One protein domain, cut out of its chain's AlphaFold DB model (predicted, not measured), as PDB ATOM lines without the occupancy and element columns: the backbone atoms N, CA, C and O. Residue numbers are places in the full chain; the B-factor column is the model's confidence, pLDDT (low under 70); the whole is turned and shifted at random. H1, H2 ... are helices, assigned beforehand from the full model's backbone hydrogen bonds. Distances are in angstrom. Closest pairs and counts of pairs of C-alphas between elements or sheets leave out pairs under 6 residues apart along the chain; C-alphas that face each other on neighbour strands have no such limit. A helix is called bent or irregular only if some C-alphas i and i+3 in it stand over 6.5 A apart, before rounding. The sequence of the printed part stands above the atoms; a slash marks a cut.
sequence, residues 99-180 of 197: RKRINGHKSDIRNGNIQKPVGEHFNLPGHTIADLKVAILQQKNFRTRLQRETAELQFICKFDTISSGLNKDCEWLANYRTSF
ATOM      1  N   ARG A  99       0.690  40.033 -13.269       84.44
ATOM      2  CA  ARG A  99       1.238  39.123 -12.260       84.44
ATOM      3  C   ARG A  99       0.510  39.228 -10.915       84.44
ATOM      4  O   ARG A  99       0.151  38.198 -10.353       84.44
ATOM      5  N   LYS A 100       0.304  40.439 -10.390       85.00
ATOM      6  CA  LYS A 100      -0.388  40.660  -9.109       85.00
ATOM      7  C   LYS A 100      -1.849  40.209  -9.187       85.00
ATOM      8  O   LYS A 100      -2.277  39.452  -8.320       85.00
ATOM      9  N   ARG A 101      -2.552  40.541 -10.276       85.88
ATOM     10  CA  ARG A 101      -3.948  40.125 -10.486       85.88
ATOM     11  C   ARG A 101      -4.102  38.603 -10.564       85.88
ATOM     12  O   ARG A 101      -4.941  38.033  -9.872       85.88
ATOM     13  N   ILE A 102      -3.243  37.927 -11.331       88.88
ATOM     14  CA  ILE A 102      -3.252  36.458 -11.416       88.88
ATOM     15  C   ILE A 102      -2.883  35.819 -10.075       88.88
ATOM     16  O   ILE A 102      -3.502  34.832  -9.689       88.88
ATOM     17  N   ASN A 103      -1.932  36.378  -9.326       90.88
ATOM     18  CA  ASN A 103      -1.620  35.878  -7.985       90.88
ATOM     19  C   ASN A 103      -2.810  36.021  -7.025       90.88
ATOM     20  O   ASN A 103      -3.073  35.090  -6.267       90.88
ATOM     21  N   GLY A 104      -3.547  37.134  -7.098       89.56
ATOM     22  CA  GLY A 104      -4.800  37.322  -6.368       89.56
ATOM     23  C   GLY A 104      -5.813  36.225  -6.694       89.56
ATOM     24  O   GLY A 104      -6.268  35.531  -5.790       89.56
ATOM     25  N   HIS A 105      -6.063  35.968  -7.981       90.00
ATOM     26  CA  HIS A 105      -6.935  34.873  -8.419       90.00
ATOM     27  C   HIS A 105      -6.469  33.504  -7.918       90.00
ATOM     28  O   HIS A 105      -7.260  32.758  -7.353       90.00
ATOM     29  N   LYS A 106      -5.175  33.179  -8.033       92.56
ATOM     30  CA  LYS A 106      -4.625  31.923  -7.500       92.56
ATOM     31  C   LYS A 106      -4.809  31.802  -5.986       92.56
ATOM     32  O   LYS A 106      -4.998  30.697  -5.485       92.56
ATOM     33  N   SER A 107      -4.707  32.912  -5.255       93.62
ATOM     34  CA  SER A 107      -4.962  32.941  -3.815       93.62
ATOM     35  C   SER A 107      -6.437  32.699  -3.507       93.62
ATOM     36  O   SER A 107      -6.736  31.894  -2.633       93.62
ATOM     37  N   ASP A 108      -7.343  33.354  -4.235       91.50
ATOM     38  CA  ASP A 108      -8.788  33.190  -4.062       91.50
ATOM     39  C   ASP A 108      -9.220  31.737  -4.322       91.50
ATOM     40  O   ASP A 108     -10.011  31.191  -3.557       91.50
ATOM     41  N   ILE A 109      -8.647  31.086  -5.342       92.69
ATOM     42  CA  ILE A 109      -8.905  29.672  -5.650       92.69
ATOM     43  C   ILE A 109      -8.398  28.773  -4.521       92.69
ATOM     44  O   ILE A 109      -9.165  27.995  -3.967       92.69
ATOM     45  N   ARG A 110      -7.117  28.899  -4.148       92.44
ATOM     46  CA  ARG A 110      -6.471  28.025  -3.153       92.44
ATOM     47  C   ARG A 110      -7.122  28.100  -1.775       92.44
ATOM     48  O   ARG A 110      -7.150  27.104  -1.065       92.44
ATOM     49  N   ASN A 111      -7.609  29.281  -1.408       93.00
ATOM     50  CA  ASN A 111      -8.217  29.521  -0.106       93.00
ATOM     51  C   ASN A 111      -9.734  29.272  -0.108       93.00
ATOM     52  O   ASN A 111     -10.383  29.584   0.885       93.00
ATOM     53  N   GLY A 112     -10.314  28.772  -1.207       91.00
ATOM     54  CA  GLY A 112     -11.752  28.509  -1.286       91.00
ATOM     55  C   GLY A 112     -12.610  29.770  -1.145       91.00
ATOM     56  O   GLY A 112     -13.680  29.724  -0.544       91.00
ATOM     57  N   ASN A 113     -12.144  30.921  -1.642       89.62
ATOM     58  CA  ASN A 113     -12.855  32.191  -1.496       89.62
ATOM     59  C   ASN A 113     -14.046  32.288  -2.466       89.62
ATOM     60  O   ASN A 113     -13.992  32.987  -3.482       89.62
ATOM     61  N   ILE A 114     -15.138  31.602  -2.128       87.81
ATOM     62  CA  ILE A 114     -16.352  31.498  -2.950       87.81
ATOM     63  C   ILE A 114     -17.139  32.810  -3.092       87.81
ATOM     64  O   ILE A 114     -18.072  32.887  -3.880       87.81
ATOM     65  N   GLN A 115     -16.774  33.872  -2.367       86.88
ATOM     66  CA  GLN A 115     -17.419  35.180  -2.535       86.88
ATOM     67  C   GLN A 115     -17.038  35.832  -3.872       86.88
ATOM     68  O   GLN A 115     -17.798  36.618  -4.444       86.88
ATOM     69  N   LYS A 116     -15.867  35.483  -4.414       83.81
ATOM     70  CA  LYS A 116     -15.388  35.995  -5.697       83.81
ATOM     71  C   LYS A 116     -15.694  35.012  -6.828       83.81
ATOM     72  O   LYS A 116     -15.455  33.822  -6.649       83.81
ATOM     73  N   PRO A 117     -16.089  35.493  -8.021       86.50
ATOM     74  CA  PRO A 117     -16.507  34.621  -9.123       86.50
ATOM     75  C   PRO A 117     -15.460  33.571  -9.525       86.50
ATOM     76  O   PRO A 117     -15.783  32.411  -9.751       86.50
ATOM     77  N   VAL A 118     -14.181  33.961  -9.564       87.94
ATOM     78  CA  VAL A 118     -13.077  33.038  -9.874       87.94
ATOM     79  C   VAL A 118     -12.884  31.989  -8.774       87.94
ATOM     80  O   VAL A 118     -12.640  30.829  -9.083       87.94
ATOM     81  N   GLY A 119     -12.994  32.375  -7.501       89.88
ATOM     82  CA  GLY A 119     -12.869  31.434  -6.387       89.88
ATOM     83  C   GLY A 119     -14.047  30.464  -6.333       89.88
ATOM     84  O   GLY A 119     -13.841  29.271  -6.157       89.88
ATOM     85  N   GLU A 120     -15.260  30.961  -6.562       90.31
ATOM     86  CA  GLU A 120     -16.486  30.169  -6.658       90.31
ATOM     87  C   GLU A 120     -16.392  29.104  -7.757       90.31
ATOM     88  O   GLU A 120     -16.532  27.920  -7.474       90.31
ATOM     89  N   HIS A 121     -16.062  29.503  -8.990       89.88
ATOM     90  CA  HIS A 121     -16.025  28.594 -10.138       89.88
ATOM     91  C   HIS A 121     -14.971  27.488 -10.007       89.88
ATOM     92  O   HIS A 121     -15.268  26.313 -10.197       89.88
ATOM     93  N   PHE A 122     -13.734  27.846  -9.659       91.56
ATOM     94  CA  PHE A 122     -12.620  26.892  -9.624       91.56
ATOM     95  C   PHE A 122     -12.613  25.977  -8.393       91.56
ATOM     96  O   PHE A 122     -11.770  25.085  -8.319       91.56
ATOM     97  N   ASN A 123     -13.516  26.195  -7.434       90.62
ATOM     98  CA  ASN A 123     -13.745  25.281  -6.313       90.62
ATOM     99  C   ASN A 123     -14.961  24.357  -6.534       90.62
ATOM    100  O   ASN A 123     -15.287  23.568  -5.647       90.62
ATOM    101  N   LEU A 124     -15.623  24.414  -7.699       90.38
ATOM    102  CA  LEU A 124     -16.654  23.444  -8.080       90.38
ATOM    103  C   LEU A 124     -16.036  22.087  -8.476       90.38
ATOM    104  O   LEU A 124     -14.912  22.044  -8.986       90.38
ATOM    105  N   PRO A 125     -16.764  20.965  -8.301       91.31
ATOM    106  CA  PRO A 125     -16.297  19.652  -8.735       91.31
ATOM    107  C   PRO A 125     -15.928  19.632 -10.223       91.31
ATOM    108  O   PRO A 125     -16.671  20.138 -11.060       91.31
ATOM    109  N   GLY A 126     -14.791  19.017 -10.552       88.38
ATOM    110  CA  GLY A 126     -14.307  18.912 -11.934       88.38
ATOM    111  C   GLY A 126     -13.491  20.110 -12.428       88.38
ATOM    112  O   GLY A 126     -12.999  20.059 -13.551       88.38
ATOM    113  N   HIS A 127     -13.292  21.139 -11.599       87.44
ATOM    114  CA  HIS A 127     -12.423  22.278 -11.895       87.44
ATOM    115  C   HIS A 127     -11.229  22.338 -10.940       87.44
ATOM    116  O   HIS A 127     -11.336  22.038  -9.751       87.44
ATOM    117  N   THR A 128     -10.071  22.745 -11.456       85.81
ATOM    118  CA  THR A 128      -8.845  22.932 -10.681       85.81
ATOM    119  C   THR A 128      -8.069  24.152 -11.165       85.81
ATOM    120  O   THR A 128      -8.228  24.635 -12.283       85.81
ATOM    121  N   ILE A 129      -7.133  24.641 -10.350       86.94
ATOM    122  CA  ILE A 129      -6.248  25.747 -10.742       86.94
ATOM    123  C   ILE A 129      -5.410  25.450 -12.002       86.94
ATOM    124  O   ILE A 129      -4.938  26.388 -12.643       86.94
ATOM    125  N   ALA A 130      -5.214  24.175 -12.358       88.25
ATOM    126  CA  ALA A 130      -4.504  23.782 -13.573       88.25
ATOM    127  C   ALA A 130      -5.283  24.148 -14.850       88.25
ATOM    128  O   ALA A 130      -4.676  24.328 -15.905       88.25
ATOM    129  N   ASP A 131      -6.598  24.339 -14.738       85.75
ATOM    130  CA  ASP A 131      -7.469  24.726 -15.847       85.75
ATOM    131  C   ASP A 131      -7.403  26.238 -16.137       85.75
ATOM    132  O   ASP A 131      -7.865  26.703 -17.184       85.75
ATOM    133  N   LEU A 132      -6.787  27.031 -15.247       86.19
ATOM    134  CA  LEU A 132      -6.651  28.475 -15.418       86.19
ATOM    135  C   LEU A 132      -5.628  28.808 -16.514       86.19
ATOM    136  O   LEU A 132      -4.415  28.700 -16.323       86.19
ATOM    137  N   LYS A 133      -6.124  29.328 -17.639       85.31
ATOM    138  CA  LYS A 133      -5.315  29.893 -18.728       85.31
ATOM    139  C   LYS A 133      -5.462  31.412 -18.770       85.31
ATOM    140  O   LYS A 133      -6.535  31.949 -18.515       85.31
ATOM    141  N   VAL A 134      -4.375  32.108 -19.100       84.06
ATOM    142  CA  VAL A 134      -4.325  33.577 -19.132       84.06
ATOM    143  C   VAL A 134      -3.807  34.032 -20.488       84.06
ATOM    144  O   VAL A 134      -2.741  33.601 -20.919       84.06
ATOM    145  N   ALA A 135      -4.547  34.930 -21.134       82.69
ATOM    146  CA  ALA A 135      -4.164  35.560 -22.391       82.69
ATOM    147  C   ALA A 135      -4.298  37.084 -22.282       82.69
ATOM    148  O   ALA A 135      -5.221  37.595 -21.645       82.69
ATOM    149  N   ILE A 136      -3.378  37.815 -22.912       82.12
ATOM    150  CA  ILE A 136      -3.448  39.276 -23.006       82.12
ATOM    151  C   ILE A 136      -4.278  39.625 -24.239       82.12
ATOM    152  O   ILE A 136      -3.855  39.383 -25.364       82.12
ATOM    153  N   LEU A 137      -5.456  40.210 -24.025       81.12
ATOM    154  CA  LEU A 137      -6.369  40.595 -25.108       81.12
ATOM    155  C   LEU A 137      -5.982  41.926 -25.764       81.12
ATOM    156  O   LEU A 137      -6.256  42.155 -26.941       81.12
ATOM    157  N   GLN A 138      -5.354  42.822 -25.000       80.25
ATOM    158  CA  GLN A 138      -4.915  44.124 -25.479       80.25
ATOM    159  C   GLN A 138      -3.774  44.660 -24.615       80.25
ATOM    160  O   GLN A 138      -3.911  44.783 -23.400       80.25
ATOM    161  N   GLN A 139      -2.668  45.035 -25.257       80.06
ATOM    162  CA  GLN A 139      -1.548  45.718 -24.616       80.06
ATOM    163  C   GLN A 139      -1.502  47.165 -25.115       80.06
ATOM    164  O   GLN A 139      -1.074  47.442 -26.233       80.06
ATOM    165  N   LYS A 140      -2.001  48.095 -24.298       76.25
ATOM    166  CA  LYS A 140      -2.004  49.537 -24.582       76.25
ATOM    167  C   LYS A 140      -1.528  50.316 -23.364       76.25
ATOM    168  O   LYS A 140      -1.718  49.885 -22.230       76.25
ATOM    169  N   ASN A 141      -0.964  51.497 -23.608       76.56
ATOM    170  CA  ASN A 141      -0.636  52.443 -22.548       76.56
ATOM    171  C   ASN A 141      -1.886  53.243 -22.152       76.56
ATOM    172  O   ASN A 141      -2.094  54.370 -22.608       76.56
ATOM    173  N   PHE A 142      -2.764  52.622 -21.365       75.62
ATOM    174  CA  PHE A 142      -3.957  53.286 -20.854       75.62
ATOM    175  C   PHE A 142      -3.576  54.308 -19.782       75.62
ATOM    176  O   PHE A 142      -3.183  53.941 -18.673       75.62
ATOM    177  N   ARG A 143      -3.732  55.591 -20.109       75.19
ATOM    178  CA  ARG A 143      -3.329  56.702 -19.238       75.19
ATOM    179  C   ARG A 143      -4.351  57.005 -18.151       75.19
ATOM    180  O   ARG A 143      -4.012  57.613 -17.146       75.19
ATOM    181  N   THR A 144      -5.601  56.584 -18.337       65.62
ATOM    182  CA  THR A 144      -6.677  56.863 -17.383       65.62
ATOM    183  C   THR A 144      -7.435  55.604 -16.990       65.62
ATOM    184  O   THR A 144      -7.505  54.624 -17.737       65.62
ATOM    185  N   ARG A 145      -8.044  55.652 -15.803       66.69
ATOM    186  CA  ARG A 145      -8.941  54.609 -15.302       66.69
ATOM    187  C   ARG A 145     -10.120  54.376 -16.259       66.69
ATOM    188  O   ARG A 145     -10.344  53.242 -16.662       66.69
ATOM    189  N   LEU A 146     -10.744  55.456 -16.737       68.25
ATOM    190  CA  LEU A 146     -11.851  55.405 -17.699       68.25
ATOM    191  C   LEU A 146     -11.482  54.671 -18.997       68.25
ATOM    192  O   LEU A 146     -12.281  53.889 -19.501       68.25
ATOM    193  N   GLN A 147     -10.279  54.890 -19.542       72.19
ATOM    194  CA  GLN A 147      -9.835  54.193 -20.754       72.19
ATOM    195  C   GLN A 147      -9.717  52.679 -20.534       72.19
ATOM    196  O   GLN A 147     -10.110  51.909 -21.409       72.19
ATOM    197  N   ARG A 148      -9.194  52.259 -19.373       74.25
ATOM    198  CA  ARG A 148      -9.100  50.838 -19.005       74.25
ATOM    199  C   ARG A 148     -10.479  50.221 -18.828       74.25
ATOM    200  O   ARG A 148     -10.748  49.190 -19.425       74.25
ATOM    201  N   GLU A 149     -11.345  50.881 -18.067       73.75
ATOM    202  CA  GLU A 149     -12.701  50.405 -17.772       73.75
ATOM    203  C   GLU A 149     -13.565  50.344 -19.037       73.75
ATOM    204  O   GLU A 149     -14.301  49.384 -19.237       73.75
ATOM    205  N   THR A 150     -13.416  51.310 -19.948       74.31
ATOM    206  CA  THR A 150     -14.093  51.280 -21.254       74.31
ATOM    207  C   THR A 150     -13.610  50.101 -22.099       74.31
ATOM    208  O   THR A 150     -14.425  49.418 -22.711       74.31
ATOM    209  N   ALA A 151     -12.300  49.833 -22.131       79.75
ATOM    210  CA  ALA A 151     -11.758  48.687 -22.856       79.75
ATOM    211  C   ALA A 151     -12.187  47.346 -22.227       79.75
ATOM    212  O   ALA A 151     -12.543  46.419 -22.951       79.75
ATOM    213  N   GLU A 152     -12.202  47.246 -20.894       80.44
ATOM    214  CA  GLU A 152     -12.691  46.068 -20.164       80.44
ATOM    215  C   GLU A 152     -14.175  45.822 -20.463       80.44
ATOM    216  O   GLU A 152     -14.536  44.713 -20.849       80.44
ATOM    217  N   LEU A 153     -15.016  46.863 -20.416       76.56
ATOM    218  CA  LEU A 153     -16.432  46.772 -20.778       76.56
ATOM    219  C   LEU A 153     -16.629  46.348 -22.239       76.56
ATOM    220  O   LEU A 153     -17.448  45.478 -22.517       76.56
ATOM    221  N   GLN A 154     -15.852  46.910 -23.171       78.00
ATOM    222  CA  GLN A 154     -15.890  46.495 -24.575       78.00
ATOM    223  C   GLN A 154     -15.605  44.999 -24.730       78.00
ATOM    224  O   GLN A 154     -16.278  44.340 -25.518       78.00
ATOM    225  N   PHE A 155     -14.643  44.448 -23.983       80.81
ATOM    226  CA  PHE A 155     -14.350  43.017 -24.025       80.81
ATOM    227  C   PHE A 155     -15.411  42.165 -23.325       80.81
ATOM    228  O   PHE A 155     -15.773  41.128 -23.874       80.81
ATOM    229  N   ILE A 156     -15.955  42.611 -22.189       77.31
ATOM    230  CA  ILE A 156     -17.074  41.937 -21.512       77.31
ATOM    231  C   ILE A 156     -18.266  41.813 -22.466       77.31
ATOM    232  O   ILE A 156     -18.800  40.722 -22.630       77.31
ATOM    233  N   CYS A 157     -18.641  42.901 -23.148       78.38
ATOM    234  CA  CYS A 157     -19.728  42.884 -24.127       78.38
ATOM    235  C   CYS A 157     -19.379  42.052 -25.366       78.38
ATOM    236  O   CYS A 157     -20.209  41.290 -25.846       78.38
ATOM    237  N   LYS A 158     -18.153  42.177 -25.893       77.25
ATOM    238  CA  LYS A 158     -17.720  41.452 -27.096       77.25
ATOM    239  C   LYS A 158     -17.723  39.935 -26.904       77.25
ATOM    240  O   LYS A 158     -18.013  39.215 -27.854       77.25
ATOM    241  N   PHE A 159     -17.347  39.467 -25.718       78.81
ATOM    242  CA  PHE A 159     -17.276  38.042 -25.386       78.81
ATOM    243  C   PHE A 159     -18.473  37.547 -24.573       78.81
ATOM    244  O   PHE A 159     -18.488  36.382 -24.192       78.81
ATOM    245  N   ASP A 160     -19.448  38.419 -24.305       77.75
ATOM    246  CA  ASP A 160     -20.651  38.118 -23.528       77.75
ATOM    247  C   ASP A 160     -20.356  37.411 -22.189       77.75
ATOM    248  O   ASP A 160     -20.997  36.440 -21.791       77.75
ATOM    249  N   THR A 161     -19.337  37.876 -21.461       80.12
ATOM    250  CA  THR A 161     -18.836  37.150 -20.279       80.12
ATOM    251  C   THR A 161     -19.728  37.267 -19.045       80.12
ATOM    252  O   THR A 161     -19.404  36.667 -18.019       80.12
ATOM    253  N   ILE A 162     -20.824  38.029 -19.131       76.25
ATOM    254  CA  ILE A 162     -21.858  38.101 -18.090       76.25
ATOM    255  C   ILE A 162     -22.825  36.929 -18.216       76.25
ATOM    256  O   ILE A 162     -23.114  36.260 -17.230       76.25
ATOM    257  N   SER A 163     -23.323  36.661 -19.422       80.06
ATOM    258  CA  SER A 163     -24.248  35.548 -19.649       80.06
ATOM    259  C   SER A 163     -23.519  34.228 -19.887       80.06
ATOM    260  O   SER A 163     -24.027  33.173 -19.513       80.06
ATOM    261  N   SER A 164     -22.317  34.292 -20.459       79.75
ATOM    262  CA  SER A 164     -21.562  33.132 -20.937       79.75
ATOM    263  C   SER A 164     -20.168  33.011 -20.295       79.75
ATOM    264  O   SER A 164     -19.294  32.328 -20.830       79.75
ATOM    265  N   GLY A 165     -19.920  33.679 -19.162       86.19
ATOM    266  CA  GLY A 165     -18.613  33.699 -18.494       86.19
ATOM    267  C   GLY A 165     -18.684  33.857 -16.972       86.19
ATOM    268  O   GLY A 165     -19.678  33.517 -16.343       86.19
ATOM    269  N   LEU A 166     -17.587  34.335 -16.369       84.31
ATOM    270  CA  LEU A 166     -17.445  34.470 -14.907       84.31
ATOM    271  C   LEU A 166     -17.688  35.897 -14.388       84.31
ATOM    272  O   LEU A 166     -17.539  36.145 -13.189       84.31
ATOM    273  N   ASN A 167     -18.007  36.865 -15.250       82.25
ATOM    274  CA  ASN A 167     -18.338  38.213 -14.793       82.25
ATOM    275  C   ASN A 167     -19.766  38.193 -14.224       82.25
ATOM    276  O   ASN A 167     -20.704  37.944 -14.963       82.25
ATOM    277  N   LYS A 168     -19.942  38.441 -12.917       74.50
ATOM    278  CA  LYS A 168     -21.253  38.296 -12.249       74.50
ATOM    279  C   LYS A 168     -22.314  39.255 -12.786       74.50
ATOM    280  O   LYS A 168     -23.457  38.866 -12.989       74.50
ATOM    281  N   ASP A 169     -21.930  40.501 -13.010       68.62
ATOM    282  CA  ASP A 169     -22.841  41.566 -13.398       68.62
ATOM    283  C   ASP A 169     -22.056  42.810 -13.846       68.62
ATOM    284  O   ASP A 169     -20.820  42.869 -13.852       68.62
ATOM    285  N   CYS A 170     -22.813  43.839 -14.207       61.19
ATOM    286  CA  CYS A 170     -22.311  45.191 -14.369       61.19
ATOM    287  C   CYS A 170     -22.244  45.958 -13.030       61.19
ATOM    288  O   CYS A 170     -22.092  47.173 -13.071       61.19
ATOM    289  N   GLU A 171     -22.367  45.343 -11.845       52.16
ATOM    290  CA  GLU A 171     -22.342  46.072 -10.561       52.16
ATOM    291  C   GLU A 171     -20.967  46.657 -10.230       52.16
ATOM    292  O   GLU A 171     -20.862  47.569  -9.415       52.16
ATOM    293  N   TRP A 172     -19.895  46.277 -10.922       54.00
ATOM    294  CA  TRP A 172     -18.661  47.068 -10.869       54.00
ATOM    295  C   TRP A 172     -18.845  48.471 -11.488       54.00
ATOM    296  O   TRP A 172     -18.166  49.411 -11.063       54.00
ATOM    297  N   LEU A 173     -19.827  48.648 -12.392       45.56
ATOM    298  CA  LEU A 173     -20.354  49.957 -12.794       45.56
ATOM    299  C   LEU A 173     -21.224  50.602 -11.696       45.56
ATOM    300  O   LEU A 173     -21.522  51.792 -11.765       45.56
ATOM    301  N   ALA A 174     -21.622  49.880 -10.644       44.00
ATOM    302  CA  ALA A 174     -22.275  50.476  -9.480       44.00
ATOM    303  C   ALA A 174     -21.321  51.342  -8.640       44.00
ATOM    304  O   ALA A 174     -21.781  52.205  -7.896       44.00
ATOM    305  N   ASN A 175     -20.004  51.264  -8.864       42.50
ATOM    306  CA  ASN A 175     -19.079  52.318  -8.426       42.50
ATOM    307  C   ASN A 175     -19.335  53.670  -9.123       42.50
ATOM    308  O   ASN A 175     -18.856  54.700  -8.655       42.50
ATOM    309  N   TYR A 176     -20.123  53.689 -10.204       46.47
ATOM    310  CA  TYR A 176     -20.713  54.894 -10.787       46.47
ATOM    311  C   TYR A 176     -22.171  55.118 -10.337       46.47
ATOM    312  O   TYR A 176     -22.706  56.198 -10.566       46.47
ATOM    313  N   ARG A 177     -22.831  54.162  -9.656       37.97
ATOM    314  CA  ARG A 177     -24.231  54.272  -9.180       37.97
ATOM    315  C   ARG A 177     -24.400  55.373  -8.141       37.97
ATOM    316  O   ARG A 177     -25.399  56.075  -8.197       37.97
ATOM    317  N   THR A 178     -23.411  55.642  -7.289       39.12
ATOM    318  CA  THR A 178     -23.428  56.825  -6.399       39.12
ATOM    319  C   THR A 178     -23.464  58.158  -7.157       39.12
ATOM    320  O   THR A 178     -23.864  59.163  -6.580       39.12
ATOM    321  N   SER A 179     -23.141  58.175  -8.457       39.00
ATOM    322  CA  SER A 179     -23.322  59.341  -9.338       39.00
ATOM    323  C   SER A 179     -24.679  59.372 -10.066       39.00
ATOM    324  O   SER A 179     -24.994  60.377 -10.697       39.00
ATOM    325  N   PHE A 180     -25.494  58.315  -9.970       36.31
ATOM    326  CA  PHE A 180     -26.803  58.194 -10.637       36.31
ATOM    327  C   PHE A 180     -27.994  58.016  -9.673       36.31
ATOM    328  O   PHE A 180     -29.134  58.262 -10.063       36.31
TER     329      PHE A 180
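Overview. This is residues 99 to 180 of the 197 residues of an uncharacterized protein of Gopherus agassizii (Agassiz's desert tortoise) (UniProt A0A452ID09). This is an open arrangement of four helices with few contacts: the longest helix, H3, is joined to H1 and H2 by a long unnamed stretch, residues 123 to 144, and H1 and H2 are the one pair of helices that meet, at a steep angle. After H3 the chain loops back toward H2 around Leu 166 and then runs out into H4, whose residues 174 to 179 stick out together with Phe 180. The printed part has 82 residues with four named helices, in the order H1, H2, H3, H4, and no named strand; its class is all helix. It is only just loose, close to compact, with a radius of gyration of the C-alphas of 14.3 A, and its C-alphas span 38 by 29 by 22 A.

Arrangement. Start at the longest helix, H3, residues 145 to 159, which touches no helix. It is apart from H1, residues 99 to 110, from H2, residues 117 to 122, and from H4, residues 171 to 179. H4 is apart from H1 and H2 too. Look next at H1 and H2, which touch, with 9 pairs of C-alphas within 8 A. Their closest C-alphas are those of Ile 109 and Gly 119, 4.4 A apart, and H1 touches H2 with residues 105 to 110 alone. The two run the same way at a steep tilt of 60 degrees. In H1, H2 and H3 every O i to N i+4 pair is within hydrogen-bond range; in H4 it is 1 of 5, beside 5 of 6 O i to N i+3 pairs.

Along the chain. Find C-alpha 145 at (-8.941, 54.609, -15.302); from there H3 runs 21.1 A to C-alpha 159 at (-17.276, 38.042, -25.386). H1 begins at C-alpha 99, at (1.238, 39.123, -12.260), and covers 16.3 A to Arg 110. H2, from Pro 117 to Phe 122, is 8.7 A long. H4 runs 13.4 A from Glu 171 to C-alpha 179 at (-23.322, 59.341, -9.338); it is irregular, but only just: C-alphas 175 and 178 are 6.6 A apart.

Size, cuts and confidence. The two C-alphas farthest apart are those of Gly 126 and Ser 179, at 41.5 A. The printed part has no cut. The links H2 to H3, 22 residues, and H3 to H4, 11 residues, are long; the link H1 to H2, 6 residues, is short. Residues 174 to 180 stand free. The mean pLDDT of the printed part is 78.0; look for values under 70 at residues 144 to 146 and 169 to 180, and note the mean of 45 in H4.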